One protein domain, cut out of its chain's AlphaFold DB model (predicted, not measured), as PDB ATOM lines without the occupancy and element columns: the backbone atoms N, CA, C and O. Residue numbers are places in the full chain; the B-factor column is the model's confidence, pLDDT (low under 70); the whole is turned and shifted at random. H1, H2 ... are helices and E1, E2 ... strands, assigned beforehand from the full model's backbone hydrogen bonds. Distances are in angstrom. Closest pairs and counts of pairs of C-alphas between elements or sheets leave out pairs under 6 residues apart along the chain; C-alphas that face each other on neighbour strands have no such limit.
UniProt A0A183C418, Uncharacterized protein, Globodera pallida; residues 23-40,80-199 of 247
ATOM      1  N   LEU A  23     -30.072 -51.273 -32.639       94.25
ATOM      2  CA  LEU A  23     -28.783 -50.612 -32.415       94.25
ATOM      3  C   LEU A  23     -28.912 -49.396 -31.485       94.25
ATOM      4  O   LEU A  23     -28.079 -49.204 -30.609       94.25
ATOM      5  N   LEU A  24     -29.963 -48.587 -31.630       94.62
ATOM      6  CA  LEU A  24     -30.196 -47.440 -30.747       94.62
ATOM      7  C   LEU A  24     -30.518 -47.871 -29.306       94.62
ATOM      8  O   LEU A  24     -30.051 -47.243 -28.356       94.62
ATOM      9  N   VAL A  25     -31.290 -48.941 -29.119       95.31
ATOM     10  CA  VAL A  25     -31.560 -49.484 -27.779       95.31
ATOM     11  C   VAL A  25     -30.284 -50.072 -27.173       95.31
ATOM     12  O   VAL A  25     -29.963 -49.761 -26.030       95.31
ATOM     13  N   LEU A  26     -29.516 -50.845 -27.946       94.81
ATOM     14  CA  LEU A  26     -28.232 -51.405 -27.517       94.81
ATOM     15  C   LEU A  26     -27.261 -50.309 -27.090       94.81
ATOM     16  O   LEU A  26     -26.714 -50.397 -25.995       94.81
ATOM     17  N   HIS A  27     -27.119 -49.259 -27.907       95.50
ATOM     18  CA  HIS A  27     -26.330 -48.079 -27.558       95.50
ATOM     19  C   HIS A  27     -26.757 -47.517 -26.212       95.50
ATOM     20  O   HIS A  27     -25.935 -47.337 -25.331       95.50
ATOM     21  N   PHE A  28     -28.055 -47.253 -26.036       95.44
ATOM     22  CA  PHE A  28     -28.575 -46.639 -24.819       95.44
ATOM     23  C   PHE A  28     -28.271 -47.469 -23.562       95.44
ATOM     24  O   PHE A  28     -27.890 -46.899 -22.534       95.44
ATOM     25  N   LEU A  29     -28.417 -48.792 -23.658       94.56
ATOM     26  CA  LEU A  29     -28.191 -49.726 -22.556       94.56
ATOM     27  C   LEU A  29     -26.704 -49.964 -22.259       94.56
ATOM     28  O   LEU A  29     -26.377 -50.306 -21.122       94.56
ATOM     29  N   ASN A  30     -25.817 -49.780 -23.246       92.81
ATOM     30  CA  ASN A  30     -24.379 -50.022 -23.112       92.81
ATOM     31  C   ASN A  30     -23.509 -48.758 -22.971       92.81
ATOM     32  O   ASN A  30     -22.281 -48.852 -23.029       92.81
ATOM     33  N   ARG A  31     -24.128 -47.586 -22.762       91.56
ATOM     34  CA  ARG A  31     -23.426 -46.299 -22.626       91.56
ATOM     35  C   ARG A  31     -22.414 -46.316 -21.488       91.56
ATOM     36  O   ARG A  31     -22.798 -46.408 -20.326       91.56
ATOM     37  N   LYS A  32     -21.140 -46.095 -21.808       87.81
ATOM     38  CA  LYS A  32     -20.056 -46.011 -20.815       87.81
ATOM     39  C   LYS A  32     -20.065 -44.703 -20.028       87.81
ATOM     40  O   LYS A  32     -19.402 -44.607 -19.001       87.81
ATOM     41  N   GLU A  33     -20.778 -43.681 -20.506       83.38
ATOM     42  CA  GLU A  33     -20.882 -42.401 -19.797       83.38
ATOM     43  C   GLU A  33     -21.847 -42.457 -18.601       83.38
ATOM     44  O   GLU A  33     -21.897 -41.509 -17.816       83.38
ATOM     45  N   VAL A  34     -22.623 -43.538 -18.465       79.94
ATOM     46  CA  VAL A  34     -23.592 -43.732 -17.383       79.94
ATOM     47  C   VAL A  34     -23.016 -44.730 -16.377       79.94
ATOM     48  O   VAL A  34     -22.645 -45.832 -16.785       79.94
ATOM     49  N   PRO A  35     -22.927 -44.379 -15.080       72.69
ATOM     50  CA  PRO A  35     -22.542 -45.346 -14.059       72.69
ATOM     51  C   PRO A  35     -23.574 -46.476 -14.011       72.69
ATOM     52  O   PRO A  35     -24.765 -46.236 -14.213       72.69
ATOM     53  N   ASP A  36     -23.116 -47.696 -13.743       81.88
ATOM     54  CA  ASP A  36     -23.981 -48.873 -13.614       81.88
ATOM     55  C   ASP A  36     -24.869 -49.108 -14.852       81.88
ATOM     56  O   ASP A  36     -26.079 -49.322 -14.762       81.88
ATOM     57  N   ASN A  37     -24.257 -49.044 -16.036       84.12
ATOM     58  CA  ASN A  37     -24.892 -49.375 -17.308       84.12
ATOM     59  C   ASN A  37     -25.452 -50.807 -17.318       84.12
ATOM     60  O   ASN A  37     -24.931 -51.722 -16.680       84.12
ATOM     61  N   VAL A  38     -26.535 -51.002 -18.076       90.38
ATOM     62  CA  VAL A  38     -27.285 -52.266 -18.099       90.38
ATOM     63  C   VAL A  38     -26.500 -53.362 -18.818       90.38
ATOM     64  O   VAL A  38     -26.440 -54.501 -18.355       90.38
ATOM     65  N   LEU A  39     -25.883 -53.017 -19.948       90.69
ATOM     66  CA  LEU A  39     -25.100 -53.930 -20.777       90.69
ATOM     67  C   LEU A  39     -23.641 -53.469 -20.845       90.69
ATOM     68  O   LEU A  39     -23.407 -52.261 -20.893       90.69
ATOM     69  N   PRO A  40     -22.659 -54.384 -20.917       89.62
ATOM     70  CA  PRO A  40     -21.277 -53.998 -21.184       89.62
ATOM     71  C   PRO A  40     -21.159 -53.393 -22.588       89.62
ATOM     72  O   PRO A  40     -21.885 -53.783 -23.509       89.62
ATOM     73  N   LYS A  80     -24.976 -53.501 -12.372       86.19
ATOM     74  CA  LYS A  80     -25.328 -52.885 -11.086       86.19
ATOM     75  C   LYS A  80     -26.554 -51.974 -11.203       86.19
ATOM     76  O   LYS A  80     -26.932 -51.327 -10.232       86.19
ATOM     77  N   CYS A  81     -27.165 -51.906 -12.389       84.50
ATOM     78  CA  CYS A  81     -28.307 -51.047 -12.644       84.50
ATOM     79  C   CYS A  81     -29.508 -51.498 -11.803       84.50
ATOM     80  O   CYS A  81     -30.038 -52.586 -12.017       84.50
ATOM     81  N   ALA A  82     -29.945 -50.647 -10.876       85.06
ATOM     82  CA  ALA A  82     -31.140 -50.874 -10.064       85.06
ATOM     83  C   ALA A  82     -32.410 -50.239 -10.664       85.06
ATOM     84  O   ALA A  82     -33.474 -50.315 -10.056       85.06
ATOM     85  N   LYS A  83     -32.301 -49.607 -11.841       82.31
ATOM     86  CA  LYS A  83     -33.420 -48.919 -12.495       82.31
ATOM     87  C   LYS A  83     -34.450 -49.919 -13.004       82.31
ATOM     88  O   LYS A  83     -34.116 -50.911 -13.655       82.31
ATOM     89  N   SER A  84     -35.713 -49.609 -12.766       79.75
ATOM     90  CA  SER A  84     -36.858 -50.264 -13.376       79.75
ATOM     91  C   SER A  84     -36.882 -50.061 -14.896       79.75
ATOM     92  O   SER A  84     -36.282 -49.140 -15.459       79.75
ATOM     93  N   VAL A  85     -37.639 -50.914 -15.590       82.81
ATOM     94  CA  VAL A  85     -37.813 -50.820 -17.049       82.81
ATOM     95  C   VAL A  85     -38.396 -49.469 -17.463       82.81
ATOM     96  O   VAL A  85     -38.006 -48.923 -18.494       82.81
ATOM     97  N   GLY A  86     -39.317 -48.910 -16.677       76.69
ATOM     98  CA  GLY A  86     -39.915 -47.632 -17.034       76.69
ATOM     99  C   GLY A  86     -39.004 -46.436 -16.758       76.69
ATOM    100  O   GLY A  86     -38.981 -45.535 -17.589       76.69
ATOM    101  N   GLU A  87     -38.166 -46.457 -15.714       79.69
ATOM    102  CA  GLU A  87     -37.085 -45.466 -15.554       79.69
ATOM    103  C   GLU A  87     -36.148 -45.472 -16.768       79.69
ATOM    104  O   GLU A  87     -35.841 -44.425 -17.337       79.69
ATOM    105  N   LEU A  88     -35.757 -46.662 -17.234       85.38
ATOM    106  CA  LEU A  88     -34.932 -46.809 -18.435       85.38
ATOM    107  C   LEU A  88     -35.639 -46.290 -19.694       85.38
ATOM    108  O   LEU A  88     -35.003 -45.650 -20.531       85.38
ATOM    109  N   ALA A  89     -36.944 -46.529 -19.840       85.69
ATOM    110  CA  ALA A  89     -37.723 -46.023 -20.968       85.69
ATOM    111  C   ALA A  89     -37.800 -44.486 -20.968       85.69
ATOM    112  O   ALA A  89     -37.614 -43.853 -22.009       85.69
ATOM    113  N   VAL A  90     -38.022 -43.888 -19.796       82.81
ATOM    114  CA  VAL A  90     -38.046 -42.436 -19.594       82.81
ATOM    115  C   VAL A  90     -36.685 -41.817 -19.924       82.81
ATOM    116  O   VAL A  90     -36.603 -40.858 -20.699       82.81
ATOM    117  N   GLU A  91     -35.602 -42.400 -19.413       86.81
ATOM    118  CA  GLU A  91     -34.242 -41.954 -19.713       86.81
ATOM    119  C   GLU A  91     -33.876 -42.104 -21.191       86.81
ATOM    120  O   GLU A  91     -33.164 -41.256 -21.734       86.81
ATOM    121  N   LEU A  92     -34.359 -43.152 -21.865       91.75
ATOM    122  CA  LEU A  92     -34.148 -43.349 -23.299       91.75
ATOM    123  C   LEU A  92     -34.795 -42.224 -24.105       91.75
ATOM    124  O   LEU A  92     -34.172 -41.692 -25.032       91.75
ATOM    125  N   VAL A  93     -36.018 -41.835 -23.731       90.50
ATOM    126  CA  VAL A  93     -36.725 -40.719 -24.362       90.50
ATOM    127  C   VAL A  93     -35.969 -39.410 -24.153       90.50
ATOM    128  O   VAL A  93     -35.709 -38.707 -25.131       90.50
ATOM    129  N   ASP A  94     -35.569 -39.092 -22.918       88.00
ATOM    130  CA  ASP A  94     -34.814 -37.864 -22.628       88.00
ATOM    131  C   ASP A  94     -33.478 -37.833 -23.378       88.00
ATOM    132  O   ASP A  94     -33.132 -36.834 -24.012       88.00
ATOM    133  N   TYR A  95     -32.758 -38.956 -23.383       92.38
ATOM    134  CA  TYR A  95     -31.455 -39.062 -24.022       92.38
ATOM    135  C   TYR A  95     -31.510 -38.760 -25.520       92.38
ATOM    136  O   TYR A  95     -30.777 -37.897 -26.013       92.38
ATOM    137  N   TYR A  96     -32.391 -39.435 -26.262       93.94
ATOM    138  CA  TYR A  96     -32.472 -39.238 -27.708       93.94
ATOM    139  C   TYR A  96     -33.196 -37.951 -28.111       93.94
ATOM    140  O   TYR A  96     -32.937 -37.430 -29.199       93.94
ATOM    141  N   ALA A  97     -34.028 -37.380 -27.236       91.69
ATOM    142  CA  ALA A  97     -34.600 -36.052 -27.446       91.69
ATOM    143  C   ALA A  97     -33.533 -34.940 -27.434       91.69
ATOM    144  O   ALA A  97     -33.700 -33.910 -28.098       91.69
ATOM    145  N   LEU A  98     -32.439 -35.144 -26.693       89.88
ATOM    146  CA  LEU A  98     -31.326 -34.199 -26.557       89.88
ATOM    147  C   LEU A  98     -30.140 -34.509 -27.485       89.88
ATOM    148  O   LEU A  98     -29.172 -33.748 -27.527       89.88
ATOM    149  N   PHE A  99     -30.204 -35.599 -28.251       91.38
ATOM    150  CA  PHE A  99     -29.134 -36.007 -29.154       91.38
ATOM    151  C   PHE A  99     -28.931 -35.000 -30.299       91.38
ATOM    152  O   PHE A  99     -29.888 -34.573 -30.947       91.38
ATOM    153  N   ASP A 100     -27.671 -34.651 -30.594       89.69
ATOM    154  CA  ASP A 100     -27.317 -33.757 -31.702       89.69
ATOM    155  C   ASP A 100     -26.735 -34.522 -32.907       89.69
ATOM    156  O   ASP A 100     -25.514 -34.620 -33.067       89.69
ATOM    157  N   PRO A 101     -27.581 -34.987 -33.845       88.88
ATOM    158  CA  PRO A 101     -27.127 -35.730 -35.013       88.88
ATOM    159  C   PRO A 101     -26.299 -34.879 -35.979       88.88
ATOM    160  O   PRO A 101     -25.776 -35.421 -36.950       88.88
ATOM    161  N   LEU A 102     -26.198 -33.557 -35.799       85.75
ATOM    162  CA  LEU A 102     -25.323 -32.736 -36.630       85.75
ATOM    163  C   LEU A 102     -23.866 -32.917 -36.210       85.75
ATOM    164  O   LEU A 102     -23.007 -33.127 -37.066       85.75
ATOM    165  N   THR A 103     -23.598 -32.861 -34.906       87.12
ATOM    166  CA  THR A 103     -22.232 -32.816 -34.380       87.12
ATOM    167  C   THR A 103     -21.712 -34.167 -33.914       87.12
ATOM    168  O   THR A 103     -20.494 -34.334 -33.805       87.12
ATOM    169  N   THR A 104     -22.594 -35.148 -33.712       90.81
ATOM    170  CA  THR A 104     -22.213 -36.414 -33.092       90.81
ATOM    171  C   THR A 104     -22.670 -37.668 -33.836       90.81
ATOM    172  O   THR A 104     -23.641 -37.671 -34.602       90.81
ATOM    173  N   ALA A 105     -21.902 -38.738 -33.658       92.12
ATOM    174  CA  ALA A 105     -22.159 -40.077 -34.166       92.12
ATOM    175  C   ALA A 105     -22.263 -41.064 -33.001       92.12
ATOM    176  O   ALA A 105     -21.699 -40.832 -31.934       92.12
ATOM    177  N   ILE A 106     -22.987 -42.157 -33.216       94.50
ATOM    178  CA  ILE A 106     -23.170 -43.223 -32.232       94.50
ATOM    179  C   ILE A 106     -22.199 -44.353 -32.563       94.50
ATOM    180  O   ILE A 106     -22.178 -44.818 -33.704       94.50
ATOM    181  N   SER A 107     -21.420 -44.793 -31.578       94.50
ATOM    182  CA  SER A 107     -20.545 -45.957 -31.684       94.50
ATOM    183  C   SER A 107     -21.059 -47.055 -30.766       94.50
ATOM    184  O   SER A 107     -20.922 -46.967 -29.547       94.50
ATOM    185  N   ILE A 108     -21.665 -48.081 -31.366       94.31
ATOM    186  CA  ILE A 108     -22.231 -49.220 -30.632       94.31
ATOM    187  C   ILE A 108     -21.120 -50.035 -29.977       94.31
ATOM    188  O   ILE A 108     -21.242 -50.439 -28.822       94.31
ATOM    189  N   GLU A 109     -20.020 -50.226 -30.709       91.88
ATOM    190  CA  GLU A 109     -18.862 -50.988 -30.254       91.88
ATOM    191  C   GLU A 109     -18.298 -50.409 -28.945       91.88
ATOM    192  O   GLU A 109     -18.082 -51.117 -27.962       91.88
ATOM    193  N   HIS A 110     -18.123 -49.087 -28.923       92.75
ATOM    194  CA  HIS A 110     -17.513 -48.365 -27.811       92.75
ATOM    195  C   HIS A 110     -18.522 -47.926 -26.742       92.75
ATOM    196  O   HIS A 110     -18.101 -47.375 -25.725       92.75
ATOM    197  N   GLY A 111     -19.826 -48.118 -26.979       93.38
ATOM    198  CA  GLY A 111     -20.902 -47.661 -26.099       93.38
ATOM    199  C   GLY A 111     -20.817 -46.167 -25.796       93.38
ATOM    200  O   GLY A 111     -20.894 -45.763 -24.638       93.38
ATOM    201  N   ARG A 112     -20.545 -45.333 -26.808       93.81
ATOM    202  CA  ARG A 112     -20.345 -43.889 -26.606       93.81
ATOM    203  C   ARG A 112     -20.751 -43.052 -27.805       93.81
ATOM    204  O   ARG A 112     -20.958 -43.553 -28.914       93.81
ATOM    205  N   ILE A 113     -20.818 -41.746 -27.576       93.75
ATOM    206  CA  ILE A 113     -20.987 -40.757 -28.637       93.75
ATOM    207  C   ILE A 113     -19.629 -40.186 -29.070       93.75
ATOM    208  O   ILE A 113     -18.889 -39.624 -28.264       93.75
ATOM    209  N   ASP A 114     -19.347 -40.222 -30.373       90.69
ATOM    210  CA  ASP A 114     -18.146 -39.627 -30.964       90.69
ATOM    211  C   ASP A 114     -18.456 -38.285 -31.653       90.69
ATOM    212  O   ASP A 114     -19.492 -38.104 -32.301       90.69
ATOM    213  N   LYS A 115     -17.529 -37.324 -31.562       89.75
ATOM    214  CA  LYS A 115     -17.629 -36.042 -32.282       89.75
ATOM    215  C   LYS A 115     -17.270 -36.220 -33.757       89.75
ATOM    216  O   LYS A 115     -16.259 -36.834 -34.092       89.75
ATOM    217  N   LYS A 116     -18.041 -35.607 -34.656       86.62
ATOM    218  CA  LYS A 116     -17.711 -35.579 -36.089       86.62
ATOM    219  C   LYS A 116     -16.636 -34.529 -36.362       86.62
ATOM    220  O   LYS A 116     -16.809 -33.355 -36.053       86.62
ATOM    221  N   TYR A 117     -15.546 -34.940 -37.005       69.00
ATOM    222  CA  TYR A 117     -14.389 -34.077 -37.283       69.00
ATOM    223  C   TYR A 117     -14.604 -33.042 -38.404       69.00
ATOM    224  O   TYR A 117     -13.774 -32.152 -38.578       69.00
ATOM    225  N   ARG A 118     -15.689 -33.131 -39.186       62.47
ATOM    226  CA  ARG A 118     -15.984 -32.206 -40.293       62.47
ATOM    227  C   ARG A 118     -17.476 -31.922 -40.354       62.47
ATOM    228  O   ARG A 118     -18.244 -32.776 -40.784       62.47
ATOM    229  N   ILE A 119     -17.863 -30.735 -39.900       64.06
ATOM    230  CA  ILE A 119     -19.251 -30.274 -39.904       64.06
ATOM    231  C   ILE A 119     -19.267 -28.923 -40.609       64.06
ATOM    232  O   ILE A 119     -18.773 -27.922 -40.093       64.06
ATOM    233  N   SER A 120     -19.811 -28.896 -41.815       59.56
ATOM    234  CA  SER A 120     -20.199 -27.672 -42.495       59.56
ATOM    235  C   SER A 120     -21.592 -27.261 -42.028       59.56
ATOM    236  O   SER A 120     -22.483 -28.087 -41.857       59.56
ATOM    237  N   LEU A 121     -21.837 -25.956 -41.895       58.59
ATOM    238  CA  LEU A 121     -23.176 -25.419 -41.603       58.59
ATOM    239  C   LEU A 121     -24.213 -25.742 -42.696       58.59
ATOM    240  O   LEU A 121     -25.409 -25.547 -42.485       58.59
ATOM    241  N   LYS A 122     -23.763 -26.209 -43.868       62.59
ATOM    242  CA  LYS A 122     -24.620 -26.688 -44.961       62.59
ATOM    243  C   LYS A 122     -24.966 -28.176 -44.839       62.59
ATOM    244  O   LYS A 122     -25.785 -28.665 -45.622       62.59
ATOM    245  N   ASP A 123     -24.359 -28.887 -43.894       66.31
ATOM    246  CA  ASP A 123     -24.556 -30.320 -43.752       66.31
ATOM    247  C   ASP A 123     -25.946 -30.615 -43.202       66.31
ATOM    248  O   ASP A 123     -26.473 -29.963 -42.297       66.31
ATOM    249  N   ARG A 124     -26.577 -31.624 -43.795       70.38
ATOM    250  CA  ARG A 124     -27.839 -32.148 -43.283       70.38
ATOM    251  C   ARG A 124     -27.542 -32.975 -42.026       70.38
ATOM    252  O   ARG A 124     -26.450 -33.528 -41.925       70.38
ATOM    253  N   PRO A 125     -28.504 -33.127 -41.100       72.50
ATOM    254  CA  PRO A 125     -28.341 -33.979 -39.923       72.50
ATOM    255  C   PRO A 125     -28.373 -35.457 -40.339       72.50
ATOM    256  O   PRO A 125     -29.387 -36.148 -40.210       72.50
ATOM    257  N   PHE A 126     -27.271 -35.916 -40.925       82.88
ATOM    258  CA  PHE A 126     -27.023 -37.319 -41.199       82.88
ATOM    259  C   PHE A 126     -26.746 -38.010 -39.876       82.88
ATOM    260  O   PHE A 126     -25.790 -37.673 -39.174       82.88
ATOM    261  N   LEU A 127     -27.599 -38.969 -39.546       86.94
ATOM    262  CA  LEU A 127     -27.338 -39.862 -38.435       86.94
ATOM    263  C   LEU A 127     -26.270 -40.856 -38.889       86.94
ATOM    264  O   LEU A 127     -26.413 -41.433 -39.966       86.94
ATOM    265  N   TYR A 128     -25.220 -41.004 -38.084       89.94
ATOM    266  CA  TYR A 128     -24.228 -42.061 -38.237       89.94
ATOM    267  C   TYR A 128     -24.298 -42.937 -36.996       89.94
ATOM    268  O   TYR A 128     -24.122 -42.445 -35.880       89.94
ATOM    269  N   VAL A 129     -24.568 -44.216 -37.221       92.12
ATOM    270  CA  VAL A 129     -24.507 -45.283 -36.224       92.12
ATOM    271  C   VAL A 129     -23.476 -46.272 -36.744       92.12
ATOM    272  O   VAL A 129     -23.699 -46.868 -37.800       92.12
ATOM    273  N   TYR A 130     -22.336 -46.372 -36.067       92.56
ATOM    274  CA  TYR A 130     -21.288 -47.335 -36.384       92.56
ATOM    275  C   TYR A 130     -21.645 -48.679 -35.762       92.56
ATOM    276  O   TYR A 130     -21.768 -48.798 -34.543       92.56
ATOM    277  N   ASP A 131     -21.857 -49.652 -36.634       89.94
ATOM    278  CA  ASP A 131     -22.166 -51.034 -36.304       89.94
ATOM    279  C   ASP A 131     -20.855 -51.785 -36.028       89.94
ATOM    280  O   ASP A 131     -19.934 -51.658 -36.836       89.94
ATOM    281  N   PRO A 132     -20.728 -52.540 -34.922       87.69
ATOM    282  CA  PRO A 132     -19.509 -53.288 -34.640       87.69
ATOM    283  C   PRO A 132     -19.198 -54.310 -35.741       87.69
ATOM    284  O   PRO A 132     -18.034 -54.559 -36.019       87.69
ATOM    285  N   PHE A 133     -20.204 -54.859 -36.426       87.12
ATOM    286  CA  PHE A 133     -20.019 -55.943 -37.396       87.12
ATOM    287  C   PHE A 133     -19.744 -55.464 -38.822       87.12
ATOM    288  O   PHE A 133     -19.424 -56.261 -39.709       87.12
ATOM    289  N   HIS A 134     -19.845 -54.157 -39.066       85.12
ATOM    290  CA  HIS A 134     -19.712 -53.588 -40.396       85.12
ATOM    291  C   HIS A 134     -18.833 -52.337 -40.398       85.12
ATOM    292  O   HIS A 134     -19.034 -51.384 -39.657       85.12
ATOM    293  N   LYS A 135     -17.884 -52.290 -41.344       83.25
ATOM    294  CA  LYS A 135     -17.005 -51.120 -41.554       83.25
ATOM    295  C   LYS A 135     -17.781 -49.858 -41.937       83.25
ATOM    296  O   LYS A 135     -17.292 -48.740 -41.787       83.25
ATOM    297  N   GLU A 136     -18.964 -50.037 -42.512       84.38
ATOM    298  CA  GLU A 136     -19.824 -48.955 -42.955       84.38
ATOM    299  C   GLU A 136     -20.870 -48.618 -41.884       84.38
ATOM    300  O   GLU A 136     -21.439 -49.531 -41.292       84.38
ATOM    301  N   PRO A 137     -21.202 -47.331 -41.664       83.19
ATOM    302  CA  PRO A 137     -22.291 -46.977 -40.761       83.19
ATOM    303  C   PRO A 137     -23.613 -47.619 -41.195       83.19
ATOM    304  O   PRO A 137     -24.006 -47.471 -42.357       83.19
ATOM    305  N   ALA A 138     -24.341 -48.224 -40.253       84.19
ATOM    306  CA  ALA A 138     -25.667 -48.803 -40.492       84.19
ATOM    307  C   ALA A 138     -26.658 -47.748 -41.012       84.19
ATOM    308  O   ALA A 138     -27.518 -48.015 -41.848       84.19
ATOM    309  N   THR A 139     -26.492 -46.498 -40.574       80.62
ATOM    310  CA  THR A 139     -27.259 -45.360 -41.080       80.62
ATOM    311  C   THR A 139     -26.398 -44.466 -41.979       80.62
ATOM    312  O   THR A 139     -25.381 -43.913 -41.574       80.62
ATOM    313  N   ARG A 140     -26.834 -44.300 -43.237       65.19
ATOM    314  CA  ARG A 140     -26.245 -43.378 -44.236       65.19
ATOM    315  C   ARG A 140     -27.293 -42.447 -44.831       65.19
ATOM    316  O   ARG A 140     -27.432 -42.295 -46.046       65.19
ATOM    317  N   SER A 141     -28.150 -41.892 -43.982       68.00
ATOM    318  CA  SER A 141     -29.254 -41.066 -44.466       68.00
ATOM    319  C   SER A 141     -29.638 -39.955 -43.504       68.00
ATOM    320  O   SER A 141     -29.157 -39.878 -42.375       68.00
ATOM    321  N   ILE A 142     -30.494 -39.054 -43.990       73.00
ATOM    322  CA  ILE A 142     -30.973 -37.862 -43.282       73.00
ATOM    323  C   ILE A 142     -32.027 -38.278 -42.234       73.00
ATOM    324  O   ILE A 142     -33.148 -37.777 -42.222       73.00
ATOM    325  N   LEU A 143     -31.678 -39.247 -41.389       81.69
ATOM    326  CA  LEU A 143     -32.519 -39.789 -40.325       81.69
ATOM    327  C   LEU A 143     -32.320 -39.060 -39.002       81.69
ATOM    328  O   LEU A 143     -33.085 -39.298 -38.081       81.69
ATOM    329  N   GLY A 144     -31.358 -38.136 -38.892       84.19
ATOM    330  CA  GLY A 144     -31.111 -37.427 -37.636       84.19
ATOM    331  C   GLY A 144     -32.358 -36.709 -37.115       84.19
ATOM    332  O   GLY A 144     -32.687 -36.815 -35.942       84.19
ATOM    333  N   LYS A 145     -33.123 -36.060 -38.002       83.75
ATOM    334  CA  LYS A 145     -34.418 -35.459 -37.626       83.75
ATOM    335  C   LYS A 145     -35.482 -36.505 -37.296       83.75
ATOM    336  O   LYS A 145     -36.271 -36.281 -36.390       83.75
ATOM    337  N   ALA A 146     -35.502 -37.614 -38.033       85.56
ATOM    338  CA  ALA A 146     -36.442 -38.707 -37.801       85.56
ATOM    339  C   ALA A 146     -36.174 -39.434 -36.474       85.56
ATOM    340  O   ALA A 146     -37.096 -40.024 -35.932       85.56
ATOM    341  N   LEU A 147     -34.945 -39.370 -35.949       89.06
ATOM    342  CA  LEU A 147     -34.611 -39.824 -34.601       89.06
ATOM    343  C   LEU A 147     -35.105 -38.822 -33.560       89.06
ATOM    344  O   LEU A 147     -35.899 -39.156 -32.694       89.06
ATOM    345  N   VAL A 148     -34.641 -37.579 -33.661       90.44
ATOM    346  CA  VAL A 148     -34.758 -36.610 -32.566       90.44
ATOM    347  C   VAL A 148     -36.184 -36.083 -32.397       90.44
ATOM    348  O   VAL A 148     -36.653 -35.960 -31.271       90.44
ATOM    349  N   LEU A 149     -36.900 -35.780 -33.488       89.44
ATOM    350  CA  LEU A 149     -38.215 -35.131 -33.395       89.44
ATOM    351  C   LEU A 149     -39.274 -35.996 -32.687       89.44
ATOM    352  O   LEU A 149     -39.969 -35.450 -31.832       89.44
ATOM    353  N   PRO A 150     -39.406 -37.310 -32.967       89.31
ATOM    354  CA  PRO A 150     -40.329 -38.159 -32.217       89.31
ATOM    355  C   PRO A 150     -39.995 -38.237 -30.727       89.31
ATOM    356  O   PRO A 150     -40.897 -38.114 -29.906       89.31
ATOM    357  N   PHE A 151     -38.716 -38.367 -30.360       91.00
ATOM    358  CA  PHE A 151     -38.316 -38.389 -28.950       91.00
ATOM    359  C   PHE A 151     -38.553 -37.048 -28.255       91.00
ATOM    360  O   PHE A 151     -39.006 -37.029 -27.119       91.00
ATOM    361  N   GLN A 152     -38.337 -35.921 -28.936       89.44
ATOM    362  CA  GLN A 152     -38.689 -34.599 -28.406       89.44
ATOM    363  C   GLN A 152     -40.196 -34.431 -28.213       89.44
ATOM    364  O   GLN A 152     -40.620 -33.863 -27.208       89.44
ATOM    365  N   PHE A 153     -41.000 -34.927 -29.155       87.31
ATOM    366  CA  PHE A 153     -42.452 -34.933 -29.023       87.31
ATOM    367  C   PHE A 153     -42.893 -35.779 -27.824       87.31
ATOM    368  O   PHE A 153     -43.635 -35.282 -26.981       87.31
ATOM    369  N   LEU A 154     -42.392 -37.015 -27.716       87.12
ATOM    370  CA  LEU A 154     -42.682 -37.912 -26.594       87.12
ATOM    371  C   LEU A 154     -42.252 -37.297 -25.265       87.12
ATOM    372  O   LEU A 154     -43.056 -37.254 -24.342       87.12
ATOM    373  N   ARG A 155     -41.042 -36.734 -25.195       86.50
ATOM    374  CA  ARG A 155     -40.547 -36.003 -24.027       86.50
ATOM    375  C   ARG A 155     -41.516 -34.901 -23.620       86.50
ATOM    376  O   ARG A 155     -41.863 -34.834 -22.456       86.50
ATOM    377  N   GLY A 156     -41.980 -34.080 -24.565       83.88
ATOM    378  CA  GLY A 156     -42.961 -33.027 -24.290       83.88
ATOM    379  C   GLY A 156     -44.281 -33.572 -23.741       83.88
ATOM    380  O   GLY A 156     -44.763 -33.077 -22.730       83.88
ATOM    381  N   GLN A 157     -44.831 -34.630 -24.348       82.75
ATOM    382  CA  GLN A 157     -46.054 -35.260 -23.832       82.75
ATOM    383  C   GLN A 157     -45.855 -35.816 -22.413       82.75
ATOM    384  O   GLN A 157     -46.699 -35.606 -21.549       82.75
ATOM    385  N   MET A 158     -44.729 -36.481 -22.165       80.12
ATOM    386  CA  MET A 158     -44.376 -37.055 -20.866       80.12
ATOM    387  C   MET A 158     -44.134 -35.969 -19.806       80.12
ATOM    388  O   MET A 158     -44.582 -36.119 -18.675       80.12
ATOM    389  N   SER A 159     -43.512 -34.843 -20.172       78.06
ATOM    390  CA  SER A 159     -43.369 -33.660 -19.308       78.06
ATOM    391  C   SER A 159     -44.713 -33.036 -18.913       78.06
ATOM    392  O   SER A 159     -44.814 -32.439 -17.842       78.06
ATOM    393  N   ASP A 160     -45.736 -33.182 -19.759       77.12
ATOM    394  CA  ASP A 160     -47.115 -32.760 -19.484       77.12
ATOM    395  C   ASP A 160     -47.914 -33.827 -18.701       77.12
ATOM    396  O   ASP A 160     -49.128 -33.697 -18.541       77.12
ATOM    397  N   GLY A 161     -47.269 -34.914 -18.257       71.69
ATOM    398  CA  GLY A 161     -47.899 -36.032 -17.543       71.69
ATOM    399  C   GLY A 161     -48.668 -37.015 -18.437       71.69
ATOM    400  O   GLY A 161     -49.276 -37.964 -17.941       71.69
ATOM    401  N   LYS A 162     -48.646 -36.837 -19.764       71.88
ATOM    402  CA  LYS A 162     -49.329 -37.729 -20.717       71.88
ATOM    403  C   LYS A 162     -48.469 -38.956 -21.017       71.88
ATOM    404  O   LYS A 162     -47.246 -38.883 -21.039       71.88
ATOM    405  N   HIS A 163     -49.114 -40.092 -21.281       67.75
ATOM    406  CA  HIS A 163     -48.484 -41.395 -21.571       67.75
ATOM    407  C   HIS A 163     -47.657 -42.034 -20.440       67.75
ATOM    408  O   HIS A 163     -47.333 -43.211 -20.546       67.75
ATOM    409  N   LEU A 164     -47.356 -41.324 -19.350       62.66
ATOM    410  CA  LEU A 164     -46.732 -41.915 -18.159       62.66
ATOM    411  C   LEU A 164     -47.752 -42.672 -17.305       62.66
ATOM    412  O   LEU A 164     -47.495 -43.807 -16.924       62.66
ATOM    413  N   ALA A 165     -48.959 -42.120 -17.150       55.31
ATOM    414  CA  ALA A 165     -50.076 -42.777 -16.463       55.31
ATOM    415  C   ALA A 165     -50.583 -44.060 -17.160       55.31
ATOM    416  O   ALA A 165     -51.331 -44.833 -16.570       55.31
ATOM    417  N   THR A 166     -50.200 -44.305 -18.421       55.44
ATOM    418  CA  THR A 166     -50.522 -45.556 -19.136       55.44
ATOM    419  C   THR A 166     -49.520 -46.681 -18.874       55.44
ATOM    420  O   THR A 166     -49.734 -47.794 -19.349       55.44
ATOM    421  N   PHE A 167     -48.440 -46.419 -18.131       55.41
ATOM    422  CA  PHE A 167     -47.553 -47.458 -17.623       55.41
ATOM    423  C   PHE A 167     -47.906 -47.720 -16.154       55.41
ATOM    424  O   PHE A 167     -47.490 -46.947 -15.295       55.41
ATOM    425  N   PRO A 168     -48.624 -48.812 -15.837       52.78
ATOM    426  CA  PRO A 168     -49.109 -49.109 -14.482       52.78
ATOM    427  C   PRO A 168     -48.001 -49.389 -13.444       52.78
ATOM    428  O   PRO A 168     -48.292 -49.811 -12.334       52.78
ATOM    429  N   LEU A 169     -46.730 -49.188 -13.803       53.84
ATOM    430  CA  LEU A 169     -45.547 -49.413 -12.971       53.84
ATOM    431  C   LEU A 169     -44.765 -48.112 -12.688       53.84
ATOM    432  O   LEU A 169     -43.629 -48.197 -12.230       53.84
ATOM    433  N   LEU A 170     -45.315 -46.930 -13.012       56.38
ATOM    434  CA  LEU A 170     -44.592 -45.643 -12.982       56.38
ATOM    435  C   LEU A 170     -45.227 -44.557 -12.104       56.38
ATOM    436  O   LEU A 170     -45.059 -43.366 -12.380       56.38
ATOM    437  N   ASP A 171     -45.921 -44.946 -11.037       57.06
ATOM    438  CA  ASP A 171     -46.457 -43.989 -10.066       57.06
ATOM    439  C   ASP A 171     -45.318 -43.143  -9.454       57.06
ATOM    440  O   ASP A 171     -44.316 -43.677  -8.980       57.06
ATOM    441  N   GLY A 172     -45.440 -41.811  -9.511       61.28
ATOM    442  CA  GLY A 172     -44.446 -40.840  -9.013       61.28
ATOM    443  C   GLY A 172     -43.333 -40.438  -9.998       61.28
ATOM    444  O   GLY A 172     -42.764 -39.351  -9.887       61.28
ATOM    445  N   LEU A 173     -43.057 -41.248 -11.027       65.25
ATOM    446  CA  LEU A 173     -42.038 -40.942 -12.051       65.25
ATOM    447  C   LEU A 173     -42.455 -39.808 -12.994       65.25
ATOM    448  O   LEU A 173     -41.610 -39.154 -13.609       65.25
ATOM    449  N   ALA A 174     -43.759 -39.559 -13.113       63.88
ATOM    450  CA  ALA A 174     -44.289 -38.503 -13.961       63.88
ATOM    451  C   ALA A 174     -43.965 -37.100 -13.454       63.88
ATOM    452  O   ALA A 174     -43.506 -36.264 -14.241       63.88
ATOM    453  N   GLU A 175     -44.151 -36.836 -12.157       66.56
ATOM    454  CA  GLU A 175     -43.810 -35.533 -11.590       66.56
ATOM    455  C   GLU A 175     -42.298 -35.296 -11.593       66.56
ATOM    456  O   GLU A 175     -41.852 -34.201 -11.953       66.56
ATOM    457  N   GLU A 176     -41.507 -36.323 -11.266       68.38
ATOM    458  CA  GLU A 176     -40.044 -36.242 -11.281       68.38
ATOM    459  C   GLU A 176     -39.518 -35.950 -12.690       68.38
ATOM    460  O   GLU A 176     -38.707 -35.038 -12.890       68.38
ATOM    461  N   PHE A 177     -40.039 -36.649 -13.702       67.50
ATOM    462  CA  PHE A 177     -39.667 -36.397 -15.087       67.50
ATOM    463  C   PHE A 177     -40.069 -34.993 -15.551       67.50
ATOM    464  O   PHE A 177     -39.286 -34.294 -16.205       67.50
ATOM    465  N   ALA A 178     -41.274 -34.541 -15.204       67.31
ATOM    466  CA  ALA A 178     -41.736 -33.197 -15.527       67.31
ATOM    467  C   ALA A 178     -40.845 -32.114 -14.892       67.31
ATOM    468  O   ALA A 178     -40.517 -31.131 -15.557       67.31
ATOM    469  N   ALA A 179     -40.405 -32.299 -13.644       67.88
ATOM    470  CA  ALA A 179     -39.464 -31.395 -12.983       67.88
ATOM    471  C   ALA A 179     -38.089 -31.407 -13.677       67.88
ATOM    472  O   ALA A 179     -37.614 -30.369 -14.143       67.88
ATOM    473  N   HIS A 180     -37.502 -32.593 -13.863       69.44
ATOM    474  CA  HIS A 180     -36.192 -32.774 -14.492       69.44
ATOM    475  C   HIS A 180     -36.125 -32.190 -15.917       69.44
ATOM    476  O   HIS A 180     -35.132 -31.580 -16.333       69.44
ATOM    477  N   THR A 181     -37.195 -32.348 -16.698       68.12
ATOM    478  CA  THR A 181     -37.231 -31.876 -18.088       68.12
ATOM    479  C   THR A 181     -37.318 -30.357 -18.230       68.12
ATOM    480  O   THR A 181     -36.813 -29.839 -19.238       68.12
ATOM    481  N   ARG A 182     -37.907 -29.656 -17.247       67.38
ATOM    482  CA  ARG A 182     -37.971 -28.182 -17.181       67.38
ATOM    483  C   ARG A 182     -36.593 -27.578 -16.921       67.38
ATOM    484  O   ARG A 182     -36.218 -26.634 -17.615       67.38
ATOM    485  N   ASP A 183     -35.812 -28.185 -16.031       62.34
ATOM    486  CA  ASP A 183     -34.477 -27.700 -15.660       62.34
ATOM    487  C   ASP A 183     -33.451 -27.845 -16.793       62.34
ATOM    488  O   ASP A 183     -32.562 -27.008 -16.961       62.34
ATOM    489  N   ARG A 184     -33.581 -28.890 -17.622       59.81
ATOM    490  CA  ARG A 184     -32.607 -29.190 -18.687       59.81
ATOM    491  C   ARG A 184     -32.846 -28.515 -20.037       59.81
ATOM    492  O   ARG A 184     -31.982 -28.662 -20.891       59.81
ATOM    493  N   GLY A 185     -33.951 -27.782 -20.226       50.84
ATOM    494  CA  GLY A 185     -34.241 -26.886 -21.364       50.84
ATOM    495  C   GLY A 185     -33.915 -27.389 -22.790       50.84
ATOM    496  O   GLY A 185     -32.762 -27.577 -23.169       50.84
ATOM    497  N   ILE A 186     -34.912 -27.487 -23.680       51.00
ATOM    498  CA  ILE A 186     -34.670 -27.821 -25.099       51.00
ATOM    499  C   ILE A 186     -33.921 -26.669 -25.784       51.00
ATOM    500  O   ILE A 186     -34.504 -25.676 -26.229       51.00
ATOM    501  N   ARG A 187     -32.599 -26.797 -25.900       43.91
ATOM    502  CA  ARG A 187     -31.770 -25.818 -26.596       43.91
ATOM    503  C   ARG A 187     -31.740 -26.171 -28.077       43.91
ATOM    504  O   ARG A 187     -30.910 -26.954 -28.528       43.91
ATOM    505  N   TRP A 188     -32.646 -25.578 -28.852       40.00
ATOM    506  CA  TRP A 188     -32.578 -25.649 -30.309       40.00
ATOM    507  C   TRP A 188     -31.175 -25.249 -30.767       40.00
ATOM    508  O   TRP A 188     -30.766 -24.091 -30.617       40.00
ATOM    509  N   SER A 189     -30.424 -26.169 -31.372       41.41
ATOM    510  CA  SER A 189     -29.255 -25.745 -32.125       41.41
ATOM    511  C   SER A 189     -29.788 -24.877 -33.270       41.41
ATOM    512  O   SER A 189     -30.569 -25.318 -34.115       41.41
ATOM    513  N   ARG A 190     -29.418 -23.586 -33.285       38.72
ATOM    514  CA  ARG A 190     -29.858 -22.602 -34.298       38.72
ATOM    515  C   ARG A 190     -29.652 -23.095 -35.746       38.72
ATOM    516  O   ARG A 190     -30.279 -22.563 -36.657       38.72
ATOM    517  N   GLY A 191     -28.811 -24.111 -35.959       38.75
ATOM    518  CA  GLY A 191     -28.642 -24.819 -37.230       38.75
ATOM    519  C   GLY A 191     -29.848 -25.669 -37.666       38.75
ATOM    520  O   GLY A 191     -30.193 -25.643 -38.847       38.75
ATOM    521  N   ILE A 192     -30.545 -26.359 -36.751       42.16
ATOM    522  CA  ILE A 192     -31.704 -27.216 -37.084       42.16
ATOM    523  C   ILE A 192     -32.906 -26.371 -37.541       42.16
ATOM    524  O   ILE A 192     -33.554 -26.721 -38.531       42.16
ATOM    525  N   LEU A 193     -33.141 -25.227 -36.888       41.47
ATOM    526  CA  LEU A 193     -34.188 -24.261 -37.256       41.47
ATOM    527  C   LEU A 193     -33.917 -23.600 -38.620       41.47
ATOM    528  O   LEU A 193     -34.812 -23.526 -39.461       41.47
ATOM    529  N   ARG A 194     -32.666 -23.196 -38.904       42.69
ATOM    530  CA  ARG A 194     -32.296 -22.622 -40.217       42.69
ATOM    531  C   ARG A 194     -32.508 -23.608 -41.366       42.69
ATOM    532  O   ARG A 194     -32.979 -23.214 -42.429       42.69
ATOM    533  N   ALA A 195     -32.228 -24.893 -41.146       38.78
ATOM    534  CA  ALA A 195     -32.442 -25.938 -42.146       38.78
ATOM    535  C   ALA A 195     -33.932 -26.223 -42.445       38.78
ATOM    536  O   ALA A 195     -34.226 -26.862 -43.457       38.78
ATOM    537  N   ASN A 196     -34.861 -25.783 -41.585       40.06
ATOM    538  CA  ASN A 196     -36.307 -25.846 -41.835       40.06
ATOM    539  C   ASN A 196     -36.802 -24.609 -42.603       40.06
ATOM    540  O   ASN A 196     -37.552 -24.758 -43.566       40.06
ATOM    541  N   ASN A 197     -36.300 -23.416 -42.270       45.84
ATOM    542  CA  ASN A 197     -36.720 -22.169 -42.922       45.84
ATOM    543  C   ASN A 197     -36.214 -22.035 -44.372       45.84
ATOM    544  O   ASN A 197     -36.847 -21.374 -45.188       45.84
ATOM    545  N   LEU A 198     -35.128 -22.726 -44.735       39.38
ATOM    546  CA  LEU A 198     -34.623 -22.785 -46.117       39.38
ATOM    547  C   LEU A 198     -35.492 -23.620 -47.075       39.38
ATOM    548  O   LEU A 198     -35.277 -23.561 -48.279       39.38
ATOM    549  N   LYS A 199     -36.467 -24.397 -46.580       42.84
ATOM    550  CA  LYS A 199     -37.376 -25.183 -47.440       42.84
ATOM    551  C   LYS A 199     -38.760 -24.563 -47.631       42.84
ATOM    552  O   LYS A 199     -39.509 -25.061 -48.463       42.84
TER     553      LYS A 199
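What this domain is: This is residues 23 to 40 and 80 to 199 of the 247 residues of an uncharacterized protein of Globodera pallida (UniProt A0A183C418). Three helices, H2, H3 and H4, have their centres in a triangle: residues 93 to 97 of H2 pack on H3, and residues 155 to 159 of H3 pack on H4. To one side of them is the small strand hairpin E1 and E2, with the short helix H1 between it and H2, while H5 lies away from the other named elements. The printed part has 138 residues, with five named helices and two named strands in the order H1 H2 E1 E2 H3 H4 H5; the sheet E1 - E2 is antiparallel. The class is mostly helix, though under half of the residues are in named elements. The whole is compact, with a radius of gyration of the C-alphas of 16.0 A and spans of 44 by 38 by 22 A.

How they stand to each other: Begin at H1, residues 23 to 30, which is close to but not clearly touching H2, residues 85 to 97; their closest C-alphas, those of Phe 28 and Leu 92, are 6.6 A apart. Look next at E1, residues 104 to 107, whose Ser 107 has its C-alpha 7.4 A from that of His 27, the closest pair of H1 and E1. E1 and E2, residues 112 to 115, form an antiparallel hairpin; N 105 and O 114 are 2.8 A apart and N 114 and O 105 are 2.9 A apart, within hydrogen-bond range. Residues 129 to 130 pair in parallel with residues 106 to 107 of E1. H3, residues 144 to 159, touches H2 through H2's residues 93 to 97 alone, at a steep tilt of 53 degrees, opposite ways; the closest C-alphas are those of Ala 97 and Gln 152, 4.4 A. With its residues 155 to 159 alone, H3 touches H4, residues 173 to 183, at a steep tilt of 63 degrees, with the C-alphas of Ser 159 and Ala 178 closest at 4.1 A. H2 and H4 only just touch, with 3 pairs of C-alphas within 8 A, the closest being Glu 87 and Leu 173 at 7.6 A. H5, residues 190 to 197, is apart from H3 and H4. Every O i to N i+4 pair is within hydrogen-bond range in H1, H2, H4 and H5, and 10 of 12 are in H3.

Where its parts are: Find C-alpha 23 at (-28.783, -50.612, -32.415), where H1 begins its 10.3 A. H2 runs 18.3 A, E1 9.8 A and E2 10.1 A. From C-alpha 144 at (-31.111, -37.427, -37.636), H3 runs 22.4 A; H4 then spans 15.7 A. H5 covers 11.0 A and ends at C-alpha 197, (-36.720, -22.169, -42.922).

The domain as a whole: The two C-alphas farthest apart, those of Lys 80 and Lys 199, are 47.3 A apart. Residues 41 to 79 are not printed, and C-alphas 40 and 80 are 10.9 A apart across this cut. The links E2 to H3 and H3 to H4 are long. Look for pLDDT under 70 at residues 117 to 123, 140 to 141 and 163 to 199.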